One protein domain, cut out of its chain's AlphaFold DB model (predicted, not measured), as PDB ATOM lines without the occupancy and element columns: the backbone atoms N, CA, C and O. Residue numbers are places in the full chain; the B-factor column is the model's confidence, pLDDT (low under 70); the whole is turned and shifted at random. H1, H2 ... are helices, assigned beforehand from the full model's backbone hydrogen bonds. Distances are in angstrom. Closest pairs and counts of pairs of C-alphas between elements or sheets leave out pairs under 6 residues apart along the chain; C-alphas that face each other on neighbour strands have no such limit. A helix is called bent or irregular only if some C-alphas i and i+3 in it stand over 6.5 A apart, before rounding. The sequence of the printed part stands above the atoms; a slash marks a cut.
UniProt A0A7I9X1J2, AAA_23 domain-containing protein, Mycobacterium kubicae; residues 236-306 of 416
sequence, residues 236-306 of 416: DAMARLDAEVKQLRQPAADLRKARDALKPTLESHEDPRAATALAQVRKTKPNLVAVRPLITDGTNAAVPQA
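What this domain is: This is residues 236 to 306 of the 416 residues of the protein "AAA_23 domain-containing protein" of Mycobacterium kubicae (UniProt A0A7I9X1J2). A long bent helix, H1, sticks out as an arm over residues 236 to 258, and beyond the arm a small head is folded as a zigzag of three helical parts, in which H2 lies between H1b, the second arm of H1, and H3, and packs on both. A loose tail follows H3, with residues 296 to 301 standing free. The printed part has 71 residues with three named helices, in the order H1, H2, H3, and no named strand; the class is all helix. The whole is extended, with a radius of gyration of the C-alphas of 18.2 A, and spans 65 by 24 by 22 A, the length coming from the arm.

How they stand to each other: Begin with H1, residues 236 to 267, assigned as one helix by its hydrogen bonds but bent: C-alphas 248 and 251 are 6.8 A apart. Its arms, H1a and H1b, stand at a shallow tilt of 32 degrees. Look next at H2, residues 272 to 281, which touches H1b; their closest C-alphas, those of Leu 266 and Ala 274, are 5.1 A apart. The two form a helical hairpin, running opposite ways at a shallow tilt of 31 degrees. H3, residues 288 to 296, touches H2; their closest C-alphas, those of Arg 273 and Leu 294, are 6.1 A apart. H2 and H3 are also a helical hairpin, running opposite ways at a shallow tilt of 32 degrees, only just short of steep. H1b and H3 are apart, and H1a is apart from both H2 and H3. In H1a and H2 every O i to N i+4 pair is within hydrogen-bond range; in H1b 11 of 13 are, and in H3 2 of 5, beside 4 of 6 O i to N i+3 pairs.

Where its parts are: Find C-alpha 236 at (119.788, 110.892, 136.155); from there H1a runs 18.7 A to residue 248. H1b takes residues 251 to 267, 24.6 A long, and ends at C-alpha 267, (124.486, 154.216, 119.382). H2 is 14.7 A long. H3, 12.5 A long, ends at C-alpha 296, (103.812, 154.108, 115.755), and is only just irregular: C-alphas 290 and 293 are 6.54 A apart.

The domain as a whole: The C-alphas of Asp 236 and Gln 305, the two farthest apart, are 65.0 A apart. Without the stretches that stand free, the body has 42 residues and spans 38 by 23 by 11 A. The printed part has no cut. The link from H1 to H2 is tight, and the link from H2 to H3, with 6 residues, is short. The mean pLDDT of the printed part is 82.8; look for values under 70 at residues 296 to 306, where the model's confidence is low.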
ATOM      1  N   ASP A 236     120.671 110.748 137.311       87.19
ATOM      2  CA  ASP A 236     119.788 110.892 136.155       87.19
ATOM      3  C   ASP A 236     118.690 111.931 136.410       87.19
ATOM      4  O   ASP A 236     118.453 112.797 135.565       87.19
ATOM      5  N   ALA A 237     118.057 111.908 137.586       89.00
ATOM      6  CA  ALA A 237     117.059 112.904 137.970       89.00
ATOM      7  C   ALA A 237     117.650 114.323 138.021       89.00
ATOM      8  O   ALA A 237     117.059 115.261 137.483       89.00
ATOM      9  N   MET A 238     118.846 114.486 138.597       88.94
ATOM     10  CA  MET A 238     119.572 115.760 138.600       88.94
ATOM     11  C   MET A 238     119.873 116.241 137.178       88.94
ATOM     12  O   MET A 238     119.625 117.404 136.860       88.94
ATOM     13  N   ALA A 239     120.347 115.351 136.302       90.31
ATOM     14  CA  ALA A 239     120.636 115.686 134.912       90.31
ATOM     15  C   ALA A 239     119.377 116.125 134.142       90.31
ATOM     16  O   ALA A 239     119.438 117.078 133.359       90.31
ATOM     17  N   ARG A 240     118.227 115.478 134.388       92.38
ATOM     18  CA  ARG A 240     116.924 115.873 133.822       92.38
ATOM     19  C   ARG A 240     116.517 117.273 134.287       92.38
ATOM     20  O   ARG A 240     116.182 118.118 133.460       92.38
ATOM     21  N   LEU A 241     116.621 117.555 135.586       92.88
ATOM     22  CA  LEU A 241     116.312 118.877 136.143       92.88
ATOM     23  C   LEU A 241     117.233 119.974 135.587       92.88
ATOM     24  O   LEU A 241     116.759 121.047 135.209       92.88
ATOM     25  N   ASP A 242     118.536 119.711 135.481       92.19
ATOM     26  CA  ASP A 242     119.499 120.657 134.911       92.19
ATOM     27  C   ASP A 242     119.204 120.969 133.438       92.19
ATOM     28  O   ASP A 242     119.344 122.119 132.995       92.19
ATOM     29  N   ALA A 243     118.764 119.966 132.672       91.81
ATOM     30  CA  ALA A 243     118.348 120.151 131.287       91.81
ATOM     31  C   ALA A 243     117.139 121.096 131.184       91.81
ATOM     32  O   ALA A 243     117.179 122.049 130.398       91.81
ATOM     33  N   GLU A 244     116.121 120.910 132.025       91.38
ATOM     34  CA  GLU A 244     114.936 121.777 132.066       91.38
ATOM     35  C   GLU A 244     115.270 123.205 132.514       91.38
ATOM     36  O   GLU A 244     114.868 124.188 131.882       91.38
ATOM     37  N   VAL A 245     116.110 123.364 133.543       91.50
ATOM     38  CA  VAL A 245     116.595 124.685 133.980       91.50
ATOM     39  C   VAL A 245     117.320 125.406 132.843       91.50
ATOM     40  O   VAL A 245     117.165 126.622 132.669       91.50
ATOM     41  N   LYS A 246     118.111 124.682 132.046       90.88
ATOM     42  CA  LYS A 246     118.799 125.247 130.883       90.88
ATOM     43  C   LYS A 246     117.806 125.711 129.815       90.88
ATOM     44  O   LYS A 246     117.977 126.822 129.308       90.88
ATOM     45  N   GLN A 247     116.771 124.924 129.520       89.06
ATOM     46  CA  GLN A 247     115.717 125.304 128.571       89.06
ATOM     47  C   GLN A 247     114.968 126.557 129.034       89.06
ATOM     48  O   GLN A 247     114.843 127.518 128.277       89.06
ATOM     49  N   LEU A 248     114.568 126.623 130.305       88.56
ATOM     50  CA  LEU A 248     113.857 127.782 130.862       88.56
ATOM     51  C   LEU A 248     114.713 129.059 130.894       88.56
ATOM     52  O   LEU A 248     114.193 130.172 130.777       88.56
ATOM     53  N   ARG A 249     116.040 128.932 131.020       91.31
ATOM     54  CA  ARG A 249     116.975 130.071 130.963       91.31
ATOM     55  C   ARG A 249     117.255 130.554 129.539       91.31
ATOM     56  O   ARG A 249     117.673 131.705 129.373       91.31
ATOM     57  N   GLN A 250     117.030 129.718 128.527       90.94
ATOM     58  CA  GLN A 250     117.395 130.001 127.140       90.94
ATOM     59  C   GLN A 250     116.697 131.259 126.573       90.94
ATOM     60  O   GLN A 250     117.413 132.145 126.099       90.94
ATOM     61  N   PRO A 251     115.367 131.459 126.712       90.69
ATOM     62  CA  PRO A 251     114.703 132.670 126.216       90.69
ATOM     63  C   PRO A 251     115.247 133.960 126.842       90.69
ATOM     64  O   PRO A 251     115.442 134.963 126.157       90.69
ATOM     65  N   ALA A 252     115.545 133.942 128.146       88.94
ATOM     66  CA  ALA A 252     116.125 135.093 128.834       88.94
ATOM     67  C   ALA A 252     117.549 135.397 128.336       88.94
ATOM     68  O   ALA A 252     117.924 136.566 128.192       88.94
ATOM     69  N   ALA A 253     118.339 134.359 128.044       89.81
ATOM     70  CA  ALA A 253     119.666 134.505 127.459       89.81
ATOM     71  C   ALA A 253     119.603 135.085 126.036       89.81
ATOM     72  O   ALA A 253     120.381 135.985 125.710       89.81
ATOM     73  N   ASP A 254     118.656 134.637 125.215       91.06
ATOM     74  CA  ASP A 254     118.493 135.117 123.842       91.06
ATOM     75  C   ASP A 254     117.969 136.558 123.793       91.06
ATOM     76  O   ASP A 254     118.515 137.384 123.058       91.06
ATOM     77  N   LEU A 255     117.025 136.924 124.666       87.69
ATOM     78  CA  LEU A 255     116.602 138.318 124.845       87.69
ATOM     79  C   LEU A 255     117.758 139.216 125.301       87.69
ATOM     80  O   LEU A 255     117.892 140.351 124.836       87.69
ATOM     81  N   ARG A 256     118.630 138.719 126.187       88.75
ATOM     82  CA  ARG A 256     119.823 139.454 126.626       88.75
ATOM     83  C   ARG A 256     120.806 139.674 125.474       88.75
ATOM     84  O   ARG A 256     121.299 140.791 125.327       88.75
ATOM     85  N   LYS A 257     121.051 138.654 124.645       91.69
ATOM     86  CA  LYS A 257     121.886 138.769 123.438       91.69
ATOM     87  C   LYS A 257     121.300 139.770 122.446       91.69
ATOM     88  O   LYS A 257     122.024 140.652 121.996       91.69
ATOM     89  N   ALA A 258     119.999 139.690 122.159       89.25
ATOM     90  CA  ALA A 258     119.315 140.626 121.268       89.25
ATOM     91  C   ALA A 258     119.414 142.073 121.779       89.25
ATOM     92  O   ALA A 258     119.750 142.984 121.023       89.25
ATOM     93  N   ARG A 259     119.209 142.285 123.087       88.12
ATOM     94  CA  ARG A 259     119.401 143.587 123.742       88.12
ATOM     95  C   ARG A 259     120.830 144.105 123.571       88.12
ATOM     96  O   ARG A 259     121.018 145.283 123.288       88.12
ATOM     97  N   ASP A 260     121.830 143.258 123.797       89.50
ATOM     98  CA  ASP A 260     123.236 143.664 123.738       89.50
ATOM     99  C   ASP A 260     123.711 143.913 122.295       89.50
ATOM    100  O   ASP A 260     124.491 144.836 122.081       89.50
ATOM    101  N   ALA A 261     123.162 143.198 121.308       90.75
ATOM    102  CA  ALA A 261     123.380 143.459 119.883       90.75
ATOM    103  C   ALA A 261     122.702 144.752 119.392       90.75
ATOM    104  O   ALA A 261     123.230 145.425 118.512       90.75
ATOM    105  N   LEU A 262     121.560 145.134 119.977       89.75
ATOM    106  CA  LEU A 262     120.819 146.340 119.593       89.75
ATOM    107  C   LEU A 262     121.500 147.641 120.059       89.75
ATOM    108  O   LEU A 262     121.364 148.677 119.411       89.75
ATOM    109  N   LYS A 263     122.242 147.606 121.173       89.69
ATOM    110  CA  LYS A 263     122.945 148.778 121.728       89.69
ATOM    111  C   LYS A 263     123.875 149.477 120.725       89.69
ATOM    112  O   LYS A 263     123.662 150.668 120.515       89.69
ATOM    113  N   PRO A 264     124.852 148.800 120.085       91.38
ATOM    114  CA  PRO A 264     125.756 149.461 119.143       91.38
ATOM    115  C   PRO A 264     125.013 150.027 117.929       91.38
ATOM    116  O   PRO A 264     125.311 151.137 117.506       91.38
ATOM    117  N   THR A 265     123.999 149.319 117.418       89.06
ATOM    118  CA  THR A 265     123.182 149.797 116.293       89.06
ATOM    119  C   THR A 265     122.448 151.091 116.631       89.06
ATOM    120  O   THR A 265     122.387 151.987 115.798       89.06
ATOM    121  N   LEU A 266     121.902 151.208 117.847       87.88
ATOM    122  CA  LEU A 266     121.229 152.430 118.294       87.88
ATOM    123  C   LEU A 266     122.213 153.559 118.643       87.88
ATOM    124  O   LEU A 266     121.853 154.723 118.515       87.88
ATOM    125  N   GLU A 267     123.431 153.235 119.084       89.75
ATOM    126  CA  GLU A 267     124.486 154.216 119.382       89.75
ATOM    127  C   GLU A 267     125.057 154.872 118.121       89.75
ATOM    128  O   GLU A 267     125.365 156.060 118.145       89.75
ATOM    129  N   SER A 268     125.177 154.125 117.021       89.06
ATOM    130  CA  SER A 268     125.717 154.630 115.754       89.06
ATOM    131  C   SER A 268     124.680 155.303 114.848       89.06
ATOM    132  O   SER A 268     125.028 155.726 113.749       89.06
ATOM    133  N   HIS A 269     123.403 155.343 115.242       85.44
ATOM    134  CA  HIS A 269     122.316 155.816 114.385       85.44
ATOM    135  C   HIS A 269     121.979 157.287 114.662       85.44
ATOM    136  O   HIS A 269     121.771 157.681 115.805       85.44
ATOM    137  N   GLU A 270     121.868 158.098 113.609       80.62
ATOM    138  CA  GLU A 270     121.701 159.560 113.714       80.62
ATOM    139  C   GLU A 270     120.264 160.010 114.066       80.62
ATOM    140  O   GLU A 270     120.023 161.174 114.379       80.62
ATOM    141  N   ASP A 271     119.292 159.093 114.030       80.44
ATOM    142  CA  ASP A 271     117.881 159.386 114.331       80.44
ATOM    143  C   ASP A 271     117.659 159.706 115.831       80.44
ATOM    144  O   ASP A 271     117.995 158.883 116.690       80.44
ATOM    145  N   PRO A 272     117.005 160.831 116.185       79.25
ATOM    146  CA  PRO A 272     116.652 161.177 117.569       79.25
ATOM    147  C   PRO A 272     115.857 160.097 118.328       79.25
ATOM    148  O   PRO A 272     115.949 159.981 119.559       79.25
ATOM    149  N   ARG A 273     115.085 159.266 117.616       81.50
ATOM    150  CA  ARG A 273     114.358 158.123 118.190       81.50
ATOM    151  C   ARG A 273     115.309 157.038 118.690       81.50
ATOM    152  O   ARG A 273     115.006 156.397 119.698       81.50
ATOM    153  N   ALA A 274     116.467 156.863 118.047       83.94
ATOM    154  CA  ALA A 274     117.465 155.869 118.434       83.94
ATOM    155  C   ALA A 274     118.059 156.173 119.818       83.94
ATOM    156  O   ALA A 274     118.155 155.272 120.651       83.94
ATOM    157  N   ALA A 275     118.328 157.447 120.123       84.44
ATOM    158  CA  ALA A 275     118.778 157.875 121.450       84.44
ATOM    159  C   ALA A 275     117.732 157.579 122.546       84.44
ATOM    160  O   ALA A 275     118.067 157.101 123.635       84.44
ATOM    161  N   THR A 276     116.449 157.803 122.244       83.44
ATOM    162  CA  THR A 276     115.342 157.528 123.175       83.44
ATOM    163  C   THR A 276     115.154 156.023 123.399       83.44
ATOM    164  O   THR A 276     114.985 155.582 124.539       83.44
ATOM    165  N   ALA A 277     115.247 155.219 122.336       85.50
ATOM    166  CA  ALA A 277     115.201 153.761 122.417       85.50
ATOM    167  C   ALA A 277     116.397 153.200 123.207       85.50
ATOM    168  O   ALA A 277     116.209 152.378 124.107       85.50
ATOM    169  N   LEU A 278     117.612 153.700 122.959       87.75
ATOM    170  CA  LEU A 278     118.834 153.291 123.658       87.75
ATOM    171  C   LEU A 278     118.732 153.523 125.172       87.75
ATOM    172  O   LEU A 278     119.105 152.655 125.967       87.75
ATOM    173  N   ALA A 279     118.170 154.663 125.584       87.56
ATOM    174  CA  ALA A 279     117.945 154.975 126.993       87.56
ATOM    175  C   ALA A 279     116.992 153.981 127.683       87.56
ATOM    176  O   ALA A 279     117.119 153.752 128.887       87.56
ATOM    177  N   GLN A 280     116.051 153.376 126.949       88.75
ATOM    178  CA  GLN A 280     115.166 152.335 127.482       88.75
ATOM    179  C   GLN A 280     115.828 150.950 127.451       88.75
ATOM    180  O   GLN A 280     115.757 150.234 128.445       88.75
ATOM    181  N   VAL A 281     116.542 150.599 126.377       88.12
ATOM    182  CA  VAL A 281     117.258 149.314 126.212       88.12
ATOM    183  C   VAL A 281     118.357 149.114 127.267       88.12
ATOM    184  O   VAL A 281     118.658 147.984 127.657       88.12
ATOM    185  N   ARG A 282     118.953 150.201 127.770       86.25
ATOM    186  CA  ARG A 282     119.952 150.160 128.854       86.25
ATOM    187  C   ARG A 282     119.353 149.903 130.244       86.25
ATOM    188  O   ARG A 282     120.102 149.549 131.153       86.25
ATOM    189  N   LYS A 283     118.039 150.065 130.439       86.38
ATOM    190  CA  LYS A 283     117.384 149.872 131.743       86.38
ATOM    191  C   LYS A 283     117.067 148.400 131.997       86.38
ATOM    192  O   LYS A 283     116.706 147.658 131.092       86.38
ATOM    193  N   THR A 284     117.121 147.999 133.265       80.06
ATOM    194  CA  THR A 284     116.653 146.681 133.733       80.06
ATOM    195  C   THR A 284     115.130 146.539 133.685       80.06
ATOM    196  O   THR A 284     114.633 145.434 133.505       80.06
ATOM    197  N   LYS A 285     114.389 147.650 133.805       84.25
ATOM    198  CA  LYS A 285     112.932 147.727 133.604       84.25
ATOM    199  C   LYS A 285     112.609 148.815 132.565       84.25
ATOM    200  O   LYS A 285     112.491 149.985 132.940       84.25
ATOM    201  N   PRO A 286     112.544 148.480 131.265       84.12
ATOM    202  CA  PRO A 286     112.232 149.445 130.213       84.12
ATOM    203  C   PRO A 286     110.773 149.918 130.294       84.12
ATOM    204  O   PRO A 286     109.871 149.139 130.597       84.12
ATOM    205  N   ASN A 287     110.525 151.196 129.991       85.94
ATOM    206  CA  ASN A 287     109.167 151.733 129.916       85.94
ATOM    207  C   ASN A 287     108.579 151.499 128.514       85.94
ATOM    208  O   ASN A 287     108.838 152.270 127.592       85.94
ATOM    209  N   LEU A 288     107.755 150.457 128.372       83.31
ATOM    210  CA  LEU A 288     107.128 150.088 127.095       83.31
ATOM    211  C   LEU A 288     106.155 151.155 126.564       83.31
ATOM    212  O   LEU A 288     106.007 151.298 125.352       83.31
ATOM    213  N   VAL A 289     105.548 151.954 127.449       82.69
ATOM    214  CA  VAL A 289     104.656 153.060 127.060       82.69
ATOM    215  C   VAL A 289     105.439 154.175 126.367       82.69
ATOM    216  O   VAL A 289     104.931 154.785 125.435       82.69
ATOM    217  N   ALA A 290     106.695 154.398 126.764       79.12
ATOM    218  CA  ALA A 290     107.574 155.381 126.130       79.12
ATOM    219  C   ALA A 290     108.186 154.887 124.804       79.12
ATOM    220  O   ALA A 290     108.591 155.702 123.982       79.12
ATOM    221  N   VAL A 291     108.266 153.567 124.588       82.75
ATOM    222  CA  VAL A 291     108.811 152.974 123.352       82.75
ATOM    223  C   VAL A 291     107.761 152.915 122.243       82.75
ATOM    224  O   VAL A 291     108.094 153.127 121.080       82.75
ATOM    225  N   ARG A 292     106.492 152.662 122.586       81.44
ATOM    226  CA  ARG A 292     105.400 152.488 121.614       81.44
ATOM    227  C   ARG A 292     105.277 153.646 120.598       81.44
ATOM    228  O   ARG A 292     105.261 153.337 119.408       81.44
ATOM    229  N   PRO A 293     105.299 154.936 120.997       78.50
ATOM    230  CA  PRO A 293     105.232 156.057 120.056       78.50
ATOM    231  C   PRO A 293     106.417 156.126 119.089       78.50
ATOM    232  O   PRO A 293     106.252 156.564 117.962       78.50
ATOM    233  N   LEU A 294     107.607 155.639 119.468       77.00
ATOM    234  CA  LEU A 294     108.777 155.648 118.574       77.00
ATOM    235  C   LEU A 294     108.572 154.761 117.334       77.00
ATOM    236  O   LEU A 294     109.198 154.996 116.301       77.00
ATOM    237  N   ILE A 295     107.711 153.746 117.462       75.69
ATOM    238  CA  ILE A 295     107.377 152.773 116.419       75.69
ATOM    239  C   ILE A 295     106.122 153.214 115.651       75.69
ATOM    240  O   ILE A 295     106.057 153.017 114.441       75.69
ATOM    241  N   THR A 296     105.130 153.796 116.338       69.88
ATOM    242  CA  THR A 296     103.812 154.108 115.755       69.88
ATOM    243  C   THR A 296     103.646 155.552 115.290       69.88
ATOM    244  O   THR A 296     102.978 155.780 114.285       69.88
ATOM    245  N   ASP A 297     104.252 156.525 115.975       61.06
ATOM    246  CA  ASP A 297     104.137 157.943 115.625       61.06
ATOM    247  C   ASP A 297     105.223 158.299 114.608       61.06
ATOM    248  O   ASP A 297     106.246 158.920 114.905       61.06
ATOM    249  N   GLY A 298     104.995 157.895 113.359       56.16
ATOM    250  CA  GLY A 298     105.670 158.500 112.220       56.16
ATOM    251  C   GLY A 298     105.202 159.947 112.082       56.16
ATOM    252  O   GLY A 298     104.266 160.229 111.341       56.16
ATOM    253  N   THR A 299     105.809 160.887 112.807       54.09
ATOM    254  CA  THR A 299     105.543 162.308 112.566       54.09
ATOM    255  C   THR A 299     105.921 162.629 111.118       54.09
ATOM    256  O   THR A 299     107.077 162.436 110.744       54.09
ATOM    257  N   ASN A 300     104.990 163.174 110.324       52.22
ATOM    258  CA  ASN A 300     105.222 163.659 108.949       52.22
ATOM    259  C   ASN A 300     106.446 164.591 108.810       52.22
ATOM    260  O   ASN A 300     106.961 164.777 107.713       52.22
ATOM    261  N   ALA A 301     106.935 165.158 109.916       53.94
ATOM    262  CA  ALA A 301     108.174 165.928 109.983       53.94
ATOM    263  C   ALA A 301     109.458 165.105 109.721       53.94
ATOM    264  O   ALA A 301     110.509 165.697 109.498       53.94
ATOM    265  N   ALA A 302     109.389 163.767 109.737       56.50
ATOM    266  CA  ALA A 302     110.534 162.863 109.607       56.50
ATOM    267  C   ALA A 302     110.552 162.051 108.298       56.50
ATOM    268  O   ALA A 302     111.403 161.177 108.142       56.50
ATOM    269  N   VAL A 303     109.640 162.309 107.351       59.12
ATOM    270  CA  VAL A 303     109.735 161.708 106.012       59.12
ATOM    271  C   VAL A 303     110.805 162.480 105.232       59.12
ATOM    272  O   VAL A 303     110.642 163.688 105.029       59.12
ATOM    273  N   PRO A 304     111.906 161.839 104.787       66.75
ATOM    274  CA  PRO A 304     112.920 162.518 103.996       66.75
ATOM    275  C   PRO A 304     112.275 163.193 102.785       66.75
ATOM    276  O   PRO A 304     111.486 162.575 102.070       66.75
ATOM    277  N   GLN A 305     112.634 164.448 102.509       64.88
ATOM    278  CA  GLN A 305     112.100 165.206 101.366       64.88
ATOM    279  C   GLN A 305     112.242 164.450 100.033       64.88
ATOM    280  O   GLN A 305     111.427 164.626  99.133       64.88
ATOM    281  N   ALA A 306     113.241 163.570  99.914       69.56
ATOM    282  CA  ALA A 306     113.421 162.685  98.767       69.56
ATOM    283  C   ALA A 306     112.242 161.718  98.547       69.56
ATOM    284  O   ALA A 306     111.874 161.472  97.405       69.56
TER     285      ALA A 306